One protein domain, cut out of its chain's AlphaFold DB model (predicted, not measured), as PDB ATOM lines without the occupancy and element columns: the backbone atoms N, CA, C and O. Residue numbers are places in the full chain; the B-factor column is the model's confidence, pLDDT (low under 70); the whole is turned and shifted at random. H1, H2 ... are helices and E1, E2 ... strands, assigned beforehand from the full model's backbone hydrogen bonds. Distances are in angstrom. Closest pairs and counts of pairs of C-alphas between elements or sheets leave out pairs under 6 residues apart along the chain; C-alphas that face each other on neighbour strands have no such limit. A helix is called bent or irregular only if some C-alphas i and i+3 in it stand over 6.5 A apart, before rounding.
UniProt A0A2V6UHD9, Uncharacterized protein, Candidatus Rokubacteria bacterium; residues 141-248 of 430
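What this domain is: This is residues 141 to 248 of the 430 residues of an uncharacterized protein of Candidatus Rokubacteria bacterium (UniProt A0A2V6UHD9). Two small three-stranded sheets follow each other along the longest axis: a parallel sheet, E1 E2 E3, with H1 and H2 over one face, and a mixed sheet whose long strands E5 and E6 form an arm reaching away from it. The loops and short H3 lie toward the arm's far end, while H4 follows E6 without a break at the other end, near E4, and grazes both sheets. The printed part has 108 residues, with four named helices and six named strands in the order E1 H1 E2 H2 E3 E4 E5 H3 E6 H4. The sheets run E1 E2 E3 and E4 E6 E5, and the class is mixed, helices and strands. It is compact, with a radius of gyration of the C-alphas of 14.4 A, and flat, spanning 43 by 31 by 16 A.

How they stand to each other: Start with E1, residues 142 to 146, parallel to E2, residues 163 to 167, at 14 degrees; look at N 145 and O 165, 3.0 A apart and within hydrogen-bond range. E3, residues 189 to 191, is parallel to E2 at 22 degrees, with N 191 and O 166 at 2.8 A. Between them come H1, residues 152 to 158, and H2, residues 171 to 183: E1 H1 E2 and E2 H2 E3 are strand-helix-strand units, two parallel neighbour strands with a helix between, with right-handed crossovers. Both helices are on one face of the sheet, making two layers. H1 has a height over the sheet of 8.7 A. H2 touches H1 with residues 177 to 181 alone, at a steep tilt of 43 degrees, the same way; their closest C-alphas, Leu 155 and Cys 181, are 6.7 A apart. H2 is only just irregular: C-alphas 172 and 175 are 6.8 A apart. E3 runs on into E4, residues 194 to 196, at 67 degrees. E6, residues 229 to 238, bends by 57 degrees at residue 233; it is parallel to E4, with N 196 and O 237 at 3.0 A, and antiparallel to E5, residues 200 to 207, with N 204 and O 232 at 2.8 A. H3, residues 218 to 221, only grazes this sheet; H4, residues 239 to 245, only grazes both sheets. Every O i to N i+4 pair is within hydrogen-bond range in H4, 7 of 9 in H2 and 1 of 3 in H1, where 3 of 4 O i to N i+3 pairs are; H3 is too short for an i+4 pair.

Where its parts are: Find C-alpha 142, where E1 begins, at (-37.947, 5.395, 15.786). H2 runs 19.4 A, E5 23.4 A and E6 26.0 A, from C-alpha 229 at (-53.579, 36.131, 18.390). H4 ends at C-alpha 245, (-50.809, 3.867, 8.167).

The domain as a whole: The C-alphas farthest apart, those of Ala 226 and Asp 247, are 44.8 A apart. The printed part has no cut, and none of its links is long. Mean pLDDT of the printed part is 90.7; residues 225 to 227 and 248 are under 70.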
ATOM      1  N   ARG A 141     -34.582   3.689  17.620       92.94
ATOM      2  CA  ARG A 141     -34.634   3.503  16.157       92.94
ATOM      3  C   ARG A 141     -35.710   4.356  15.497       92.94
ATOM      4  O   ARG A 141     -35.545   4.762  14.350       92.94
ATOM      5  N   VAL A 142     -36.804   4.590  16.216       92.75
ATOM      6  CA  VAL A 142     -37.947   5.395  15.786       92.75
ATOM      7  C   VAL A 142     -38.325   6.330  16.930       92.75
ATOM      8  O   VAL A 142     -38.378   5.890  18.077       92.75
ATOM      9  N   VAL A 143     -38.567   7.600  16.620       94.44
ATOM     10  CA  VAL A 143     -39.009   8.625  17.576       94.44
ATOM     11  C   VAL A 143     -40.198   9.365  16.979       94.44
ATOM     12  O   VAL A 143     -40.160   9.754  15.812       94.44
ATOM     13  N   PHE A 144     -41.238   9.576  17.780       94.81
ATOM     14  CA  PHE A 144     -42.342  10.469  17.442       94.81
ATOM     15  C   PHE A 144     -42.125  11.799  18.161       94.81
ATOM     16  O   PHE A 144     -42.047  11.823  19.389       94.81
ATOM     17  N   ASP A 145     -41.995  12.888  17.405       95.44
ATOM     18  CA  ASP A 145     -41.827  14.240  17.953       95.44
ATOM     19  C   ASP A 145     -43.142  15.009  17.781       95.44
ATOM     20  O   ASP A 145     -43.451  15.493  16.692       95.44
ATOM     21  N   VAL A 146     -43.968  15.032  18.829       94.38
ATOM     22  CA  VAL A 146     -45.308  15.635  18.804       94.38
ATOM     23  C   VAL A 146     -45.226  17.093  19.247       94.38
ATOM     24  O   VAL A 146     -44.834  17.373  20.376       94.38
ATOM     25  N   GLY A 147     -45.637  18.019  18.376       93.62
ATOM     26  CA  GLY A 147     -45.416  19.450  18.598       93.62
ATOM     27  C   GLY A 147     -43.952  19.819  18.367       93.62
ATOM     28  O   GLY A 147     -43.334  20.496  19.188       93.62
ATOM     29  N   ALA A 148     -43.387  19.322  17.263       94.88
ATOM     30  CA  ALA A 148     -41.959  19.387  16.982       94.88
ATOM     31  C   ALA A 148     -41.421  20.823  16.863       94.88
ATOM     32  O   ALA A 148     -40.212  21.046  16.984       94.88
ATOM     33  N   ASN A 149     -42.296  21.810  16.654       94.50
ATOM     34  CA  ASN A 149     -41.976  23.224  16.558       94.50
ATOM     35  C   ASN A 149     -40.893  23.444  15.485       94.50
ATOM     36  O   ASN A 149     -41.012  22.958  14.359       94.50
ATOM     37  N   TYR A 150     -39.799  24.133  15.808       94.75
ATOM     38  CA  TYR A 150     -38.672  24.299  14.892       94.75
ATOM     39  C   TYR A 150     -37.833  23.024  14.708       94.75
ATOM     40  O   TYR A 150     -36.816  23.085  14.037       94.75
ATOM     41  N   GLY A 151     -38.183  21.884  15.303       95.31
ATOM     42  CA  GLY A 151     -37.530  20.593  15.062       95.31
ATOM     43  C   GLY A 151     -36.211  20.364  15.799       95.31
ATOM     44  O   GLY A 151     -35.451  19.468  15.435       95.31
ATOM     45  N   LEU A 152     -35.893  21.149  16.835       94.88
ATOM     46  CA  LEU A 152     -34.637  20.982  17.581       94.88
ATOM     47  C   LEU A 152     -34.577  19.660  18.362       94.88
ATOM     48  O   LEU A 152     -33.490  19.111  18.544       94.88
ATOM     49  N   HIS A 153     -35.712  19.152  18.857       95.19
ATOM     50  CA  HIS A 153     -35.770  17.848  19.527       95.19
ATOM     51  C   HIS A 153     -35.576  16.721  18.512       95.19
ATOM     52  O   HIS A 153     -34.624  15.958  18.664       95.19
ATOM     53  N   ALA A 154     -36.350  16.701  17.423       97.00
ATOM     54  CA  ALA A 154     -36.135  15.801  16.291       97.00
ATOM     55  C   ALA A 154     -34.682  15.770  15.798       97.00
ATOM     56  O   ALA A 154     -34.107  14.693  15.630       97.00
ATOM     57  N   LEU A 155     -34.055  16.938  15.614       97.56
ATOM     58  CA  LEU A 155     -32.693  17.043  15.090       97.56
ATOM     59  C   LEU A 155     -31.678  16.247  15.924       97.56
ATOM     60  O   LEU A 155     -30.784  15.626  15.352       97.56
ATOM     61  N   ARG A 156     -31.841  16.205  17.254       96.81
ATOM     62  CA  ARG A 156     -30.963  15.444  18.161       96.81
ATOM     63  C   ARG A 156     -30.992  13.945  17.885       96.81
ATOM     64  O   ARG A 156     -29.964  13.301  18.009       96.81
ATOM     65  N   PHE A 157     -32.124  13.392  17.471       97.69
ATOM     66  CA  PHE A 157     -32.235  11.970  17.143       97.69
ATOM     67  C   PHE A 157     -31.881  11.690  15.677       97.69
ATOM     68  O   PHE A 157     -31.175  10.724  15.385       97.69
ATOM     69  N   LEU A 158     -32.300  12.571  14.760       97.69
ATOM     70  CA  LEU A 158     -32.022  12.455  13.325       97.69
ATOM     71  C   LEU A 158     -30.522  12.365  13.032       97.69
ATOM     72  O   LEU A 158     -30.096  11.517  12.250       97.69
ATOM     73  N   VAL A 159     -29.698  13.194  13.685       97.25
ATOM     74  CA  VAL A 159     -28.244  13.171  13.458       97.25
ATOM     75  C   VAL A 159     -27.576  11.897  13.968       97.25
ATOM     76  O   VAL A 159     -26.446  11.638  13.575       97.25
ATOM     77  N   HIS A 160     -28.254  11.083  14.782       96.69
ATOM     78  CA  HIS A 160     -27.801   9.754  15.210       96.69
ATOM     79  C   HIS A 160     -28.424   8.612  14.390       96.69
ATOM     80  O   HIS A 160     -28.231   7.446  14.718       96.69
ATOM     81  N   GLY A 161     -29.133   8.926  13.299       95.00
ATOM     82  CA  GLY A 161     -29.699   7.934  12.383       95.00
ATOM     83  C   GLY A 161     -31.032   7.334  12.832       95.00
ATOM     84  O   GLY A 161     -31.515   6.398  12.194       95.00
ATOM     85  N   ALA A 162     -31.648   7.855  13.897       95.88
ATOM     86  CA  ALA A 162     -33.013   7.481  14.245       95.88
ATOM     87  C   ALA A 162     -33.987   7.989  13.173       95.88
ATOM     88  O   ALA A 162     -33.853   9.107  12.667       95.88
ATOM     89  N   ARG A 163     -35.018   7.200  12.864       94.81
ATOM     90  CA  ARG A 163     -36.158   7.683  12.085       94.81
ATOM     91  C   ARG A 163     -37.027   8.542  12.995       94.81
ATOM     92  O   ARG A 163     -37.626   8.017  13.928       94.81
ATOM     93  N   VAL A 164     -37.128   9.836  12.719       96.44
ATOM     94  CA  VAL A 164     -38.029  10.719  13.467       96.44
ATOM     95  C   VAL A 164     -39.249  11.031  12.622       96.44
ATOM     96  O   VAL A 164     -39.093  11.573  11.537       96.44
ATOM     97  N   VAL A 165     -40.437  10.702  13.125       95.44
ATOM     98  CA  VAL A 165     -41.715  11.154  12.567       95.44
ATOM     99  C   VAL A 165     -42.162  12.349  13.395       95.44
ATOM    100  O   VAL A 165     -42.530  12.201  14.560       95.44
ATOM    101  N   ALA A 166     -42.059  13.540  12.821       97.19
ATOM    102  CA  ALA A 166     -42.349  14.779  13.521       97.19
ATOM    103  C   ALA A 166     -43.720  15.331  13.126       97.19
ATOM    104  O   ALA A 166     -44.073  15.332  11.949       97.19
ATOM    105  N   PHE A 167     -44.467  15.844  14.097       96.38
ATOM    106  CA  PHE A 167     -45.776  16.457  13.905       96.38
ATOM    107  C   PHE A 167     -45.714  17.909  14.349       96.38
ATOM    108  O   PHE A 167     -45.420  18.187  15.511       96.38
ATOM    109  N   GLU A 168     -45.980  18.837  13.437       96.69
ATOM    110  CA  GLU A 168     -46.057  20.259  13.767       96.69
ATOM    111  C   GLU A 168     -47.202  20.912  12.987       96.69
ATOM    112  O   GLU A 168     -47.089  21.073  11.768       96.69
ATOM    113  N   PRO A 169     -48.300  21.308  13.650       95.25
ATOM    114  CA  PRO A 169     -49.424  21.937  12.969       95.25
ATOM    115  C   PRO A 169     -49.141  23.375  12.513       95.25
ATOM    116  O   PRO A 169     -49.808  23.850  11.599       95.25
ATOM    117  N   ASN A 170     -48.189  24.094  13.119       94.06
ATOM    118  CA  ASN A 170     -47.893  25.482  12.776       94.06
ATOM    119  C   ASN A 170     -47.057  25.577  11.484       94.06
ATOM    120  O   ASN A 170     -45.852  25.295  11.517       94.06
ATOM    121  N   PRO A 171     -47.625  26.055  10.358       91.75
ATOM    122  CA  PRO A 171     -46.892  26.154   9.097       91.75
ATOM    123  C   PRO A 171     -45.690  27.104   9.167       91.75
ATOM    124  O   PRO A 171     -44.727  26.946   8.413       91.75
ATOM    125  N   GLU A 172     -45.694  28.061  10.099       90.62
ATOM    126  CA  GLU A 172     -44.603  29.029  10.255       90.62
ATOM    127  C   GLU A 172     -43.315  28.389  10.783       90.62
ATOM    128  O   GLU A 172     -42.223  28.914  10.558       90.62
ATOM    129  N   CYS A 173     -43.414  27.223  11.424       93.06
ATOM    130  CA  CYS A 173     -42.262  26.489  11.933       93.06
ATOM    131  C   CYS A 173     -41.596  25.612  10.858       93.06
ATOM    132  O   CYS A 173     -40.399  25.322  10.942       93.06
ATOM    133  N   HIS A 174     -42.336  25.210   9.817       94.94
ATOM    134  CA  HIS A 174     -41.914  24.160   8.879       94.94
ATOM    135  C   HIS A 174     -40.680  24.537   8.065       94.94
ATOM    136  O   HIS A 174     -39.787  23.711   7.871       94.94
ATOM    137  N   ARG A 175     -40.615  25.785   7.576       95.06
ATOM    138  CA  ARG A 175     -39.457  26.276   6.810       95.06
ATOM    139  C   ARG A 175     -38.181  26.184   7.642       95.06
ATOM    140  O   ARG A 175     -37.147  25.768   7.123       95.06
ATOM    141  N   TRP A 176     -38.260  26.552   8.918       94.81
ATOM    142  CA  TRP A 176     -37.113  26.556   9.819       94.81
ATOM    143  C   TRP A 176     -36.684  25.141  10.171       94.81
ATOM    144  O   TRP A 176     -35.508  24.831  10.018       94.81
ATOM    145  N   PHE A 177     -37.635  24.264  10.506       96.38
ATOM    146  CA  PHE A 177     -37.373  22.839  10.712       96.38
ATOM    147  C   PHE A 177     -36.611  22.235   9.526       96.38
ATOM    148  O   PHE A 177     -35.478  21.769   9.678       96.38
ATOM    149  N   ARG A 178     -37.170  22.330   8.313       96.88
ATOM    150  CA  ARG A 178     -36.507  21.822   7.102       96.88
ATOM    151  C   ARG A 178     -35.124  22.446   6.900       96.88
ATOM    152  O   ARG A 178     -34.201  21.741   6.501       96.88
ATOM    153  N   GLY A 179     -34.965  23.730   7.226       96.19
ATOM    154  CA  GLY A 179     -33.683  24.431   7.207       96.19
ATOM    155  C   GLY A 179     -32.631  23.812   8.133       96.19
ATOM    156  O   GLY A 179     -31.502  23.588   7.694       96.19
ATOM    157  N   TRP A 180     -32.982  23.475   9.380       95.88
ATOM    158  CA  TRP A 180     -32.057  22.791  10.294       95.88
ATOM    159  C   TRP A 180     -31.691  21.399   9.793       95.88
ATOM    160  O   TRP A 180     -30.517  21.031   9.822       95.88
ATOM    161  N   CYS A 181     -32.667  20.634   9.302       97.69
ATOM    162  CA  CYS A 181     -32.425  19.302   8.752       97.69
ATOM    163  C   CYS A 181     -31.472  19.352   7.552       97.69
ATOM    164  O   CYS A 181     -30.457  18.653   7.543       97.69
ATOM    165  N   ALA A 182     -31.738  20.240   6.590       97.94
ATOM    166  CA  ALA A 182     -30.897  20.433   5.413       97.94
ATOM    167  C   ALA A 182     -29.467  20.848   5.792       97.94
ATOM    168  O   ALA A 182     -28.501  20.293   5.276       97.94
ATOM    169  N   ALA A 183     -29.320  21.764   6.754       97.56
ATOM    170  CA  ALA A 183     -28.017  22.224   7.235       97.56
ATOM    171  C   ALA A 183     -27.173  21.126   7.909       97.56
ATOM    172  O   ALA A 183     -25.957  21.280   8.018       97.56
ATOM    173  N   ASN A 184     -27.807  20.041   8.358       98.25
ATOM    174  CA  ASN A 184     -27.156  18.896   8.995       98.25
ATOM    175  C   ASN A 184     -27.197  17.626   8.130       98.25
ATOM    176  O   ASN A 184     -26.790  16.567   8.601       98.25
ATOM    177  N   GLY A 185     -27.675  17.715   6.883       97.75
ATOM    178  CA  GLY A 185     -27.723  16.583   5.956       97.75
ATOM    179  C   GLY A 185     -28.633  15.437   6.407       97.75
ATOM    180  O   GLY A 185     -28.349  14.284   6.094       97.75
ATOM    181  N   VAL A 186     -29.703  15.728   7.154       97.88
ATOM    182  CA  VAL A 186     -30.655  14.715   7.642       97.88
ATOM    183  C   VAL A 186     -32.026  14.871   6.991       97.88
ATOM    184  O   VAL A 186     -32.449  15.977   6.654       97.88
ATOM    185  N   ALA A 187     -32.739  13.756   6.827       95.12
ATOM    186  CA  ALA A 187     -34.091  13.759   6.278       95.12
ATOM    187  C   ALA A 187     -35.096  14.367   7.271       95.12
ATOM    188  O   ALA A 187     -35.014  14.140   8.476       95.12
ATOM    189  N   CYS A 188     -36.061  15.124   6.749       94.19
ATOM    190  CA  CYS A 188     -37.140  15.735   7.522       94.19
ATOM    191  C   CYS A 188     -38.461  15.037   7.175       94.19
ATOM    192  O   CYS A 188     -39.065  15.336   6.147       94.19
ATOM    193  N   ASP A 189     -38.890  14.094   8.015       95.00
ATOM    194  CA  ASP A 189     -40.217  13.474   7.936       95.00
ATOM    195  C   ASP A 189     -41.171  14.260   8.848       95.00
ATOM    196  O   ASP A 189     -41.323  13.968  10.036       95.00
ATOM    197  N   LEU A 190     -41.721  15.339   8.286       96.06
ATOM    198  CA  LEU A 190     -42.579  16.300   8.973       96.06
ATOM    199  C   LEU A 190     -44.017  16.196   8.457       96.06
ATOM    200  O   LEU A 190     -44.294  16.512   7.298       96.06
ATOM    201  N   ALA A 191     -44.931  15.819   9.345       94.94
ATOM    202  CA  ALA A 191     -46.364  15.812   9.119       94.94
ATOM    203  C   ALA A 191     -46.991  17.139   9.609       94.94
ATOM    204  O   ALA A 191     -46.864  17.481  10.789       94.94
ATOM    205  N   PRO A 192     -47.672  17.901   8.732       95.62
ATOM    206  CA  PRO A 192     -48.254  19.204   9.057       95.62
ATOM    207  C   PRO A 192     -49.626  19.063   9.740       95.62
ATOM    208  O   PRO A 192     -50.625  19.594   9.261       95.62
ATOM    209  N   VAL A 193     -49.685  18.292  10.825       94.94
ATOM    210  CA  VAL A 193     -50.922  17.924  11.529       94.94
ATOM    211  C   VAL A 193     -50.753  18.112  13.035       94.94
ATOM    212  O   VAL A 193     -49.643  18.009  13.565       94.94
ATOM    213  N   ALA A 194     -51.855  18.372  13.730       95.06
ATOM    214  CA  ALA A 194     -51.930  18.219  15.175       95.06
ATOM    215  C   ALA A 194     -52.157  16.741  15.528       95.06
ATOM    216  O   ALA A 194     -52.789  16.008  14.769       95.06
ATOM    217  N   ILE A 195     -51.665  16.316  16.691       94.25
ATOM    218  CA  ILE A 195     -51.998  15.005  17.260       94.25
ATOM    219  C   ILE A 195     -53.079  15.190  18.321       94.25
ATOM    220  O   ILE A 195     -52.904  15.995  19.239       94.25
ATOM    221  N   GLY A 196     -54.172  14.441  18.191       90.81
ATOM    222  CA  GLY A 196     -55.313  14.458  19.105       90.81
ATOM    223  C   GLY A 196     -55.967  13.085  19.250       90.81
ATOM    224  O   GLY A 196     -55.386  12.070  18.878       90.81
ATOM    225  N   ASP A 197     -57.161  13.050  19.830       87.44
ATOM    226  CA  ASP A 197     -57.964  11.838  20.046       87.44
ATOM    227  C   ASP A 197     -58.962  11.549  18.909       87.44
ATOM    228  O   ASP A 197     -59.602  10.499  18.902       87.44
ATOM    229  N   SER A 198     -59.071  12.451  17.933       81.06
ATOM    230  CA  SER A 198     -59.953  12.343  16.769       81.06
ATOM    231  C   SER A 198     -59.236  12.714  15.468       81.06
ATOM    232  O   SER A 198     -58.302  13.521  15.453       81.06
ATOM    233  N   ALA A 199     -59.712  12.135  14.361       85.12
ATOM    234  CA  ALA A 199     -59.354  12.533  13.003       85.12
ATOM    235  C   ALA A 199     -60.312  13.635  12.514       85.12
ATOM    236  O   ALA A 199     -61.375  13.351  11.957       85.12
ATOM    237  N   ASP A 200     -59.969  14.894  12.780       91.19
ATOM    238  CA  ASP A 200     -60.783  16.068  12.444       91.19
ATOM    239  C   ASP A 200     -59.921  17.318  12.165       91.19
ATOM    240  O   ASP A 200     -58.797  17.221  11.672       91.19
ATOM    241  N   CYS A 201     -60.469  18.511  12.406       92.81
ATOM    242  CA  CYS A 201     -59.749  19.773  12.329       92.81
ATOM    243  C   CYS A 201     -59.826  20.495  13.673       92.81
ATOM    244  O   CYS A 201     -60.893  20.595  14.278       92.81
ATOM    245  N   VAL A 202     -58.721  21.120  14.072       94.50
ATOM    246  CA  VAL A 202     -58.628  21.882  15.318       94.50
ATOM    247  C   VAL A 202     -58.141  23.305  15.062       94.50
ATOM    248  O   VAL A 202     -57.458  23.593  14.078       94.50
ATOM    249  N   VAL A 203     -58.513  24.230  15.948       94.31
ATOM    250  CA  VAL A 203     -58.034  25.614  15.891       94.31
ATOM    251  C   VAL A 203     -56.704  25.712  16.627       94.31
ATOM    252  O   VAL A 203     -56.660  25.733  17.856       94.31
ATOM    253  N   LEU A 204     -55.624  25.837  15.864       94.31
ATOM    254  CA  LEU A 204     -54.326  26.253  16.373       94.31
ATOM    255  C   LEU A 204     -54.339  27.764  16.609       94.31
ATOM    256  O   LEU A 204     -54.782  28.529  15.752       94.31
ATOM    257  N   ALA A 205     -53.803  28.206  17.742       92.06
ATOM    258  CA  ALA A 205     -53.622  29.616  18.048       92.06
ATOM    259  C   ALA A 205     -52.219  29.899  18.595       92.06
ATOM    260  O   ALA A 205     -51.652  29.068  19.302       92.06
ATOM    261  N   PHE A 206     -51.680  31.084  18.311       89.81
ATOM    262  CA  PHE A 206     -50.462  31.602  18.944       89.81
ATOM    263  C   PHE A 206     -50.441  33.138  18.961       89.81
ATOM    264  O   PHE A 206     -51.026  33.767  18.075       89.81
ATOM    265  N   PRO A 207     -49.769  33.770  19.941       88.12
ATOM    266  CA  PRO A 207     -49.518  35.205  19.917       88.12
ATOM    267  C   PRO A 207     -48.662  35.598  18.709       88.12
ATOM    268  O   PRO A 207     -47.716  34.896  18.344       88.12
ATOM    269  N   GLU A 208     -48.972  36.736  18.101       84.38
ATOM    270  CA  GLU A 208     -48.229  37.265  16.963       84.38
ATOM    271  C   GLU A 208     -46.737  37.431  17.295       84.38
ATOM    272  O   GLU A 208     -46.363  37.891  18.376       84.38
ATOM    273  N   GLY A 209     -45.877  36.993  16.373       81.31
ATOM    274  CA  GLY A 209     -44.424  37.002  16.553       81.31
ATOM    275  C   GLY A 209     -43.876  35.955  17.531       81.31
ATOM    276  O   GLY A 209     -42.669  35.927  17.732       81.31
ATOM    277  N   ARG A 210     -44.719  35.089  18.121       82.94
ATOM    278  CA  ARG A 210     -44.313  34.044  19.082       82.94
ATOM    279  C   ARG A 210     -44.827  32.672  18.672       82.94
ATOM    280  O   ARG A 210     -45.621  32.038  19.369       82.94
ATOM    281  N   THR A 211     -44.355  32.210  17.520       85.00
ATOM    282  CA  THR A 211     -44.789  30.948  16.893       85.00
ATOM    283  C   THR A 211     -44.533  29.721  17.769       85.00
ATOM    284  O   THR A 211     -45.295  28.759  17.707       85.00
ATOM    285  N   TYR A 212     -43.540  29.788  18.660       82.12
ATOM    286  CA  TYR A 212     -43.222  28.740  19.630       82.12
ATOM    287  C   TYR A 212     -44.263  28.549  20.748       82.12
ATOM    288  O   TYR A 212     -44.153  27.588  21.504       82.12
ATOM    289  N   LEU A 213     -45.257  29.437  20.879       85.56
ATOM    290  CA  LEU A 213     -46.348  29.329  21.861       85.56
ATOM    291  C   LEU A 213     -47.634  28.716  21.273       85.56
ATOM    292  O   LEU A 213     -48.702  28.859  21.869       85.56
ATOM    293  N   GLY A 214     -47.544  28.061  20.110       87.50
ATOM    294  CA  GLY A 214     -48.656  27.361  19.465       87.50
ATOM    295  C   GLY A 214     -49.422  26.447  20.420       87.50
ATOM    296  O   GLY A 214     -48.837  25.619  21.114       87.50
ATOM    297  N   SER A 215     -50.746  26.589  20.453       89.38
ATOM    298  CA  SER A 215     -51.614  25.705  21.223       89.38
ATOM    299  C   SER A 215     -52.949  25.486  20.531       89.38
ATOM    300  O   SER A 215     -53.551  26.416  19.996       89.38
ATOM    301  N   VAL A 216     -53.426  24.246  20.597       89.88
ATOM    302  CA  VAL A 216     -54.784  23.843  20.204       89.88
ATOM    303  C   VAL A 216     -55.756  23.852  21.392       89.88
ATOM    304  O   VAL A 216     -56.944  23.595  21.240       89.88
ATOM    305  N   VAL A 217     -55.262  24.158  22.600       88.88
ATOM    306  CA  VAL A 217     -56.036  24.091  23.843       88.88
ATOM    307  C   VAL A 217     -56.747  25.430  24.099       88.88
ATOM    308  O   VAL A 217     -56.078  26.440  24.351       88.88
ATOM    309  N   PRO A 218     -58.097  25.480  24.128       85.19
ATOM    310  CA  PRO A 218     -58.834  26.743  24.247       85.19
ATOM    311  C   PRO A 218     -58.526  27.547  25.517       85.19
ATOM    312  O   PRO A 218     -58.471  28.778  25.479       85.19
ATOM    313  N   SER A 219     -58.286  26.873  26.645       85.00
ATOM    314  CA  SER A 219     -57.971  27.535  27.919       85.00
ATOM    315  C   SER A 219     -56.605  28.226  27.910       85.00
ATOM    316  O   SER A 219     -56.458  29.281  28.527       85.00
ATOM    317  N   VAL A 220     -55.628  27.684  27.174       84.12
ATOM    318  CA  VAL A 220     -54.308  28.308  26.985       84.12
ATOM    319  C   VAL A 220     -54.458  29.583  26.161       84.12
ATOM    320  O   VAL A 220     -53.983  30.641  26.573       84.12
ATOM    321  N   ARG A 221     -55.213  29.517  25.058       84.81
ATOM    322  CA  ARG A 221     -55.527  30.688  24.227       84.81
ATOM    323  C   ARG A 221     -56.211  31.797  25.031       84.81
ATOM    324  O   ARG A 221     -55.854  32.966  24.899       84.81
ATOM    325  N   ALA A 222     -57.172  31.445  25.885       82.75
ATOM    326  CA  ALA A 222     -57.910  32.406  26.707       82.75
ATOM    327  C   ALA A 222     -57.027  33.172  27.720       82.75
ATOM    328  O   ALA A 222     -57.445  34.210  28.247       82.75
ATOM    329  N   ALA A 223     -55.813  32.687  28.001       83.25
ATOM    330  CA  ALA A 223     -54.869  33.344  28.900       83.25
ATOM    331  C   ALA A 223     -54.099  34.509  28.244       83.25
ATOM    332  O   ALA A 223     -53.567  35.357  28.960       83.25
ATOM    333  N   TRP A 224     -54.059  34.617  26.910       84.19
ATOM    334  CA  TRP A 224     -53.286  35.641  26.182       84.19
ATOM    335  C   TRP A 224     -53.993  37.004  26.091       84.19
ATOM    336  O   TRP A 224     -54.100  37.591  25.018       84.19
ATOM    337  N   ARG A 225     -54.467  37.523  27.230       59.59
ATOM    338  CA  ARG A 225     -55.461  38.612  27.365       59.59
ATOM    339  C   ARG A 225     -55.100  40.014  26.817       59.59
ATOM    340  O   ARG A 225     -55.778  40.973  27.158       59.59
ATOM    341  N   ALA A 226     -54.084  40.165  25.976       59.94
ATOM    342  CA  ALA A 226     -53.736  41.446  25.346       59.94
ATOM    343  C   ALA A 226     -52.909  41.315  24.053       59.94
ATOM    344  O   ALA A 226     -52.582  42.327  23.439       59.94
ATOM    345  N   ALA A 227     -52.517  40.102  23.656       67.25
ATOM    346  CA  ALA A 227     -51.705  39.908  22.461       67.25
ATOM    347  C   ALA A 227     -52.612  39.749  21.241       67.25
ATOM    348  O   ALA A 227     -53.648  39.088  21.332       67.25
ATOM    349  N   ALA A 228     -52.208  40.299  20.095       84.19
ATOM    350  CA  ALA A 228     -52.778  39.871  18.828       84.19
ATOM    351  C   ALA A 228     -52.554  38.355  18.702       84.19
ATOM    352  O   ALA A 228     -51.433  37.873  18.867       84.19
ATOM    353  N   VAL A 229     -53.631  37.594  18.505       88.56
ATOM    354  CA  VAL A 229     -53.579  36.131  18.390       88.56
ATOM    355  C   VAL A 229     -53.851  35.766  16.946       88.56
ATOM    356  O   VAL A 229     -54.893  36.123  16.400       88.56
ATOM    357  N   ARG A 230     -52.937  35.010  16.346       90.00
ATOM    358  CA  ARG A 230     -53.151  34.392  15.041       90.00
ATOM    359  C   ARG A 230     -53.753  33.014  15.238       90.00
ATOM    360  O   ARG A 230     -53.379  32.296  16.166       90.00
ATOM    361  N   THR A 231     -54.702  32.664  14.380       90.75
ATOM    362  CA  THR A 231     -55.411  31.386  14.434       90.75
ATOM    363  C   THR A 231     -55.440  30.722  13.074       90.75
ATOM    364  O   THR A 231     -55.665  31.393  12.069       90.75
ATOM    365  N   PHE A 232     -55.284  29.404  13.067       90.88
ATOM    366  CA  PHE A 232     -55.343  28.565  11.880       90.88
ATOM    367  C   PHE A 232     -56.235  27.367  12.171       90.88
ATOM    368  O   PHE A 232     -56.191  26.818  13.271       90.88
ATOM    369  N   VAL A 233     -57.022  26.952  11.186       94.94
ATOM    370  CA  VAL A 233     -57.646  25.629  11.213       94.94
ATOM    371  C   VAL A 233     -56.634  24.659  10.627       94.94
ATOM    372  O   VAL A 233     -56.161  24.867   9.510       94.94
ATOM    373  N   VAL A 234     -56.270  23.645  11.401       94.88
ATOM    374  CA  VAL A 234     -55.262  22.651  11.025       94.88
ATOM    375  C   VAL A 234     -55.857  21.250  11.121       94.88
ATOM    376  O   VAL A 234     -56.693  21.013  11.997       94.88
ATOM    377  N   PRO A 235     -55.446  20.320  10.244       95.31
ATOM    378  CA  PRO A 235     -55.833  18.921  10.370       95.31
ATOM    379  C   PRO A 235     -55.306  18.333  11.682       95.31
ATOM    380  O   PRO A 235     -54.192  18.644  12.117       95.31
ATOM    381  N   GLN A 236     -56.103  17.464  12.289       94.94
ATOM    382  CA  GLN A 236     -55.786  16.692  13.479       94.94
ATOM    383  C   GLN A 236     -55.947  15.203  13.166       94.94
ATOM    384  O   GLN A 236     -56.890  14.804  12.488       94.94
ATOM    385  N   VAL A 237     -55.015  14.387  13.649       94.12
ATOM    386  CA  VAL A 237     -55.055  12.924  13.517       94.12
ATOM    387  C   VAL A 237     -54.706  12.270  14.846       94.12
ATOM    388  O   VAL A 237     -54.024  12.877  15.678       94.12
ATOM    389  N   SER A 238     -55.134  11.025  15.049       92.94
ATOM    390  CA  SER A 238     -54.649  10.249  16.186       92.94
ATOM    391  C   SER A 238     -53.242   9.713  15.915       92.94
ATOM    392  O   SER A 238     -52.848   9.468  14.771       92.94
ATOM    393  N   LEU A 239     -52.450   9.544  16.975       89.88
ATOM    394  CA  LEU A 239     -51.116   8.958  16.836       89.88
ATOM    395  C   LEU A 239     -51.196   7.490  16.393       89.88
ATOM    396  O   LEU A 239     -50.350   7.044  15.618       89.88
ATOM    397  N   ASP A 240     -52.213   6.764  16.859       88.69
ATOM    398  CA  ASP A 240     -52.424   5.355  16.534       88.69
ATOM    399  C   ASP A 240     -52.699   5.163  15.038       88.69
ATOM    400  O   ASP A 240     -52.079   4.300  14.414       88.69
ATOM    401  N   ASP A 241     -53.523   6.028  14.435       86.88
ATOM    402  CA  ASP A 241     -53.787   5.992  12.990       86.88
ATOM    403  C   ASP A 241     -52.487   6.151  12.194       86.88
ATOM    404  O   ASP A 241     -52.204   5.371  11.285       86.88
ATOM    405  N   VAL A 242     -51.624   7.092  12.592       85.56
ATOM    406  CA  VAL A 242     -50.334   7.313  11.918       85.56
ATOM    407  C   VAL A 242     -49.400   6.108  12.062       85.56
ATOM    408  O   VAL A 242     -48.663   5.777  11.128       85.56
ATOM    409  N   VAL A 243     -49.396   5.449  13.225       84.56
ATOM    410  CA  VAL A 243     -48.588   4.240  13.461       84.56
ATOM    411  C   VAL A 243     -49.035   3.099  12.547       84.56
ATOM    412  O   VAL A 243     -48.175   2.405  11.991       84.56
ATOM    413  N   VAL A 244     -50.349   2.928  12.374       82.12
ATOM    414  CA  VAL A 244     -50.941   1.911  11.494       82.12
ATOM    415  C   VAL A 244     -50.664   2.232  10.026       82.12
ATOM    416  O   VAL A 244     -50.097   1.396   9.324       82.12
ATOM    417  N   GLU A 245     -50.983   3.445   9.566       79.50
ATOM    418  CA  GLU A 245     -50.809   3.867   8.167       79.50
ATOM    419  C   GLU A 245     -49.360   3.747   7.685       79.50
ATOM    420  O   GLU A 245     -49.096   3.409   6.530       79.50
ATOM    421  N   ARG A 246     -48.399   4.031   8.568       79.00
ATOM    422  CA  ARG A 246     -46.969   4.025   8.232       79.00
ATOM    423  C   ARG A 246     -46.285   2.678   8.473       79.00
ATOM    424  O   ARG A 246     -45.056   2.617   8.362       79.00
ATOM    425  N   ASP A 247     -47.057   1.639   8.804       70.31
ATOM    426  CA  ASP A 247     -46.594   0.274   9.086       70.31
ATOM    427  C   ASP A 247     -45.420   0.242  10.088       70.31
ATOM    428  O   ASP A 247     -44.381  -0.404   9.905       70.31
ATOM    429  N   LEU A 248     -45.542   1.034  11.158       66.31
ATOM    430  CA  LEU A 248     -44.484   1.181  12.163       66.31
ATOM    431  C   LEU A 248     -44.553   0.099  13.251       66.31
ATOM    432  O   LEU A 248     -43.571  -0.108  13.965       66.31
TER     433      LEU A 248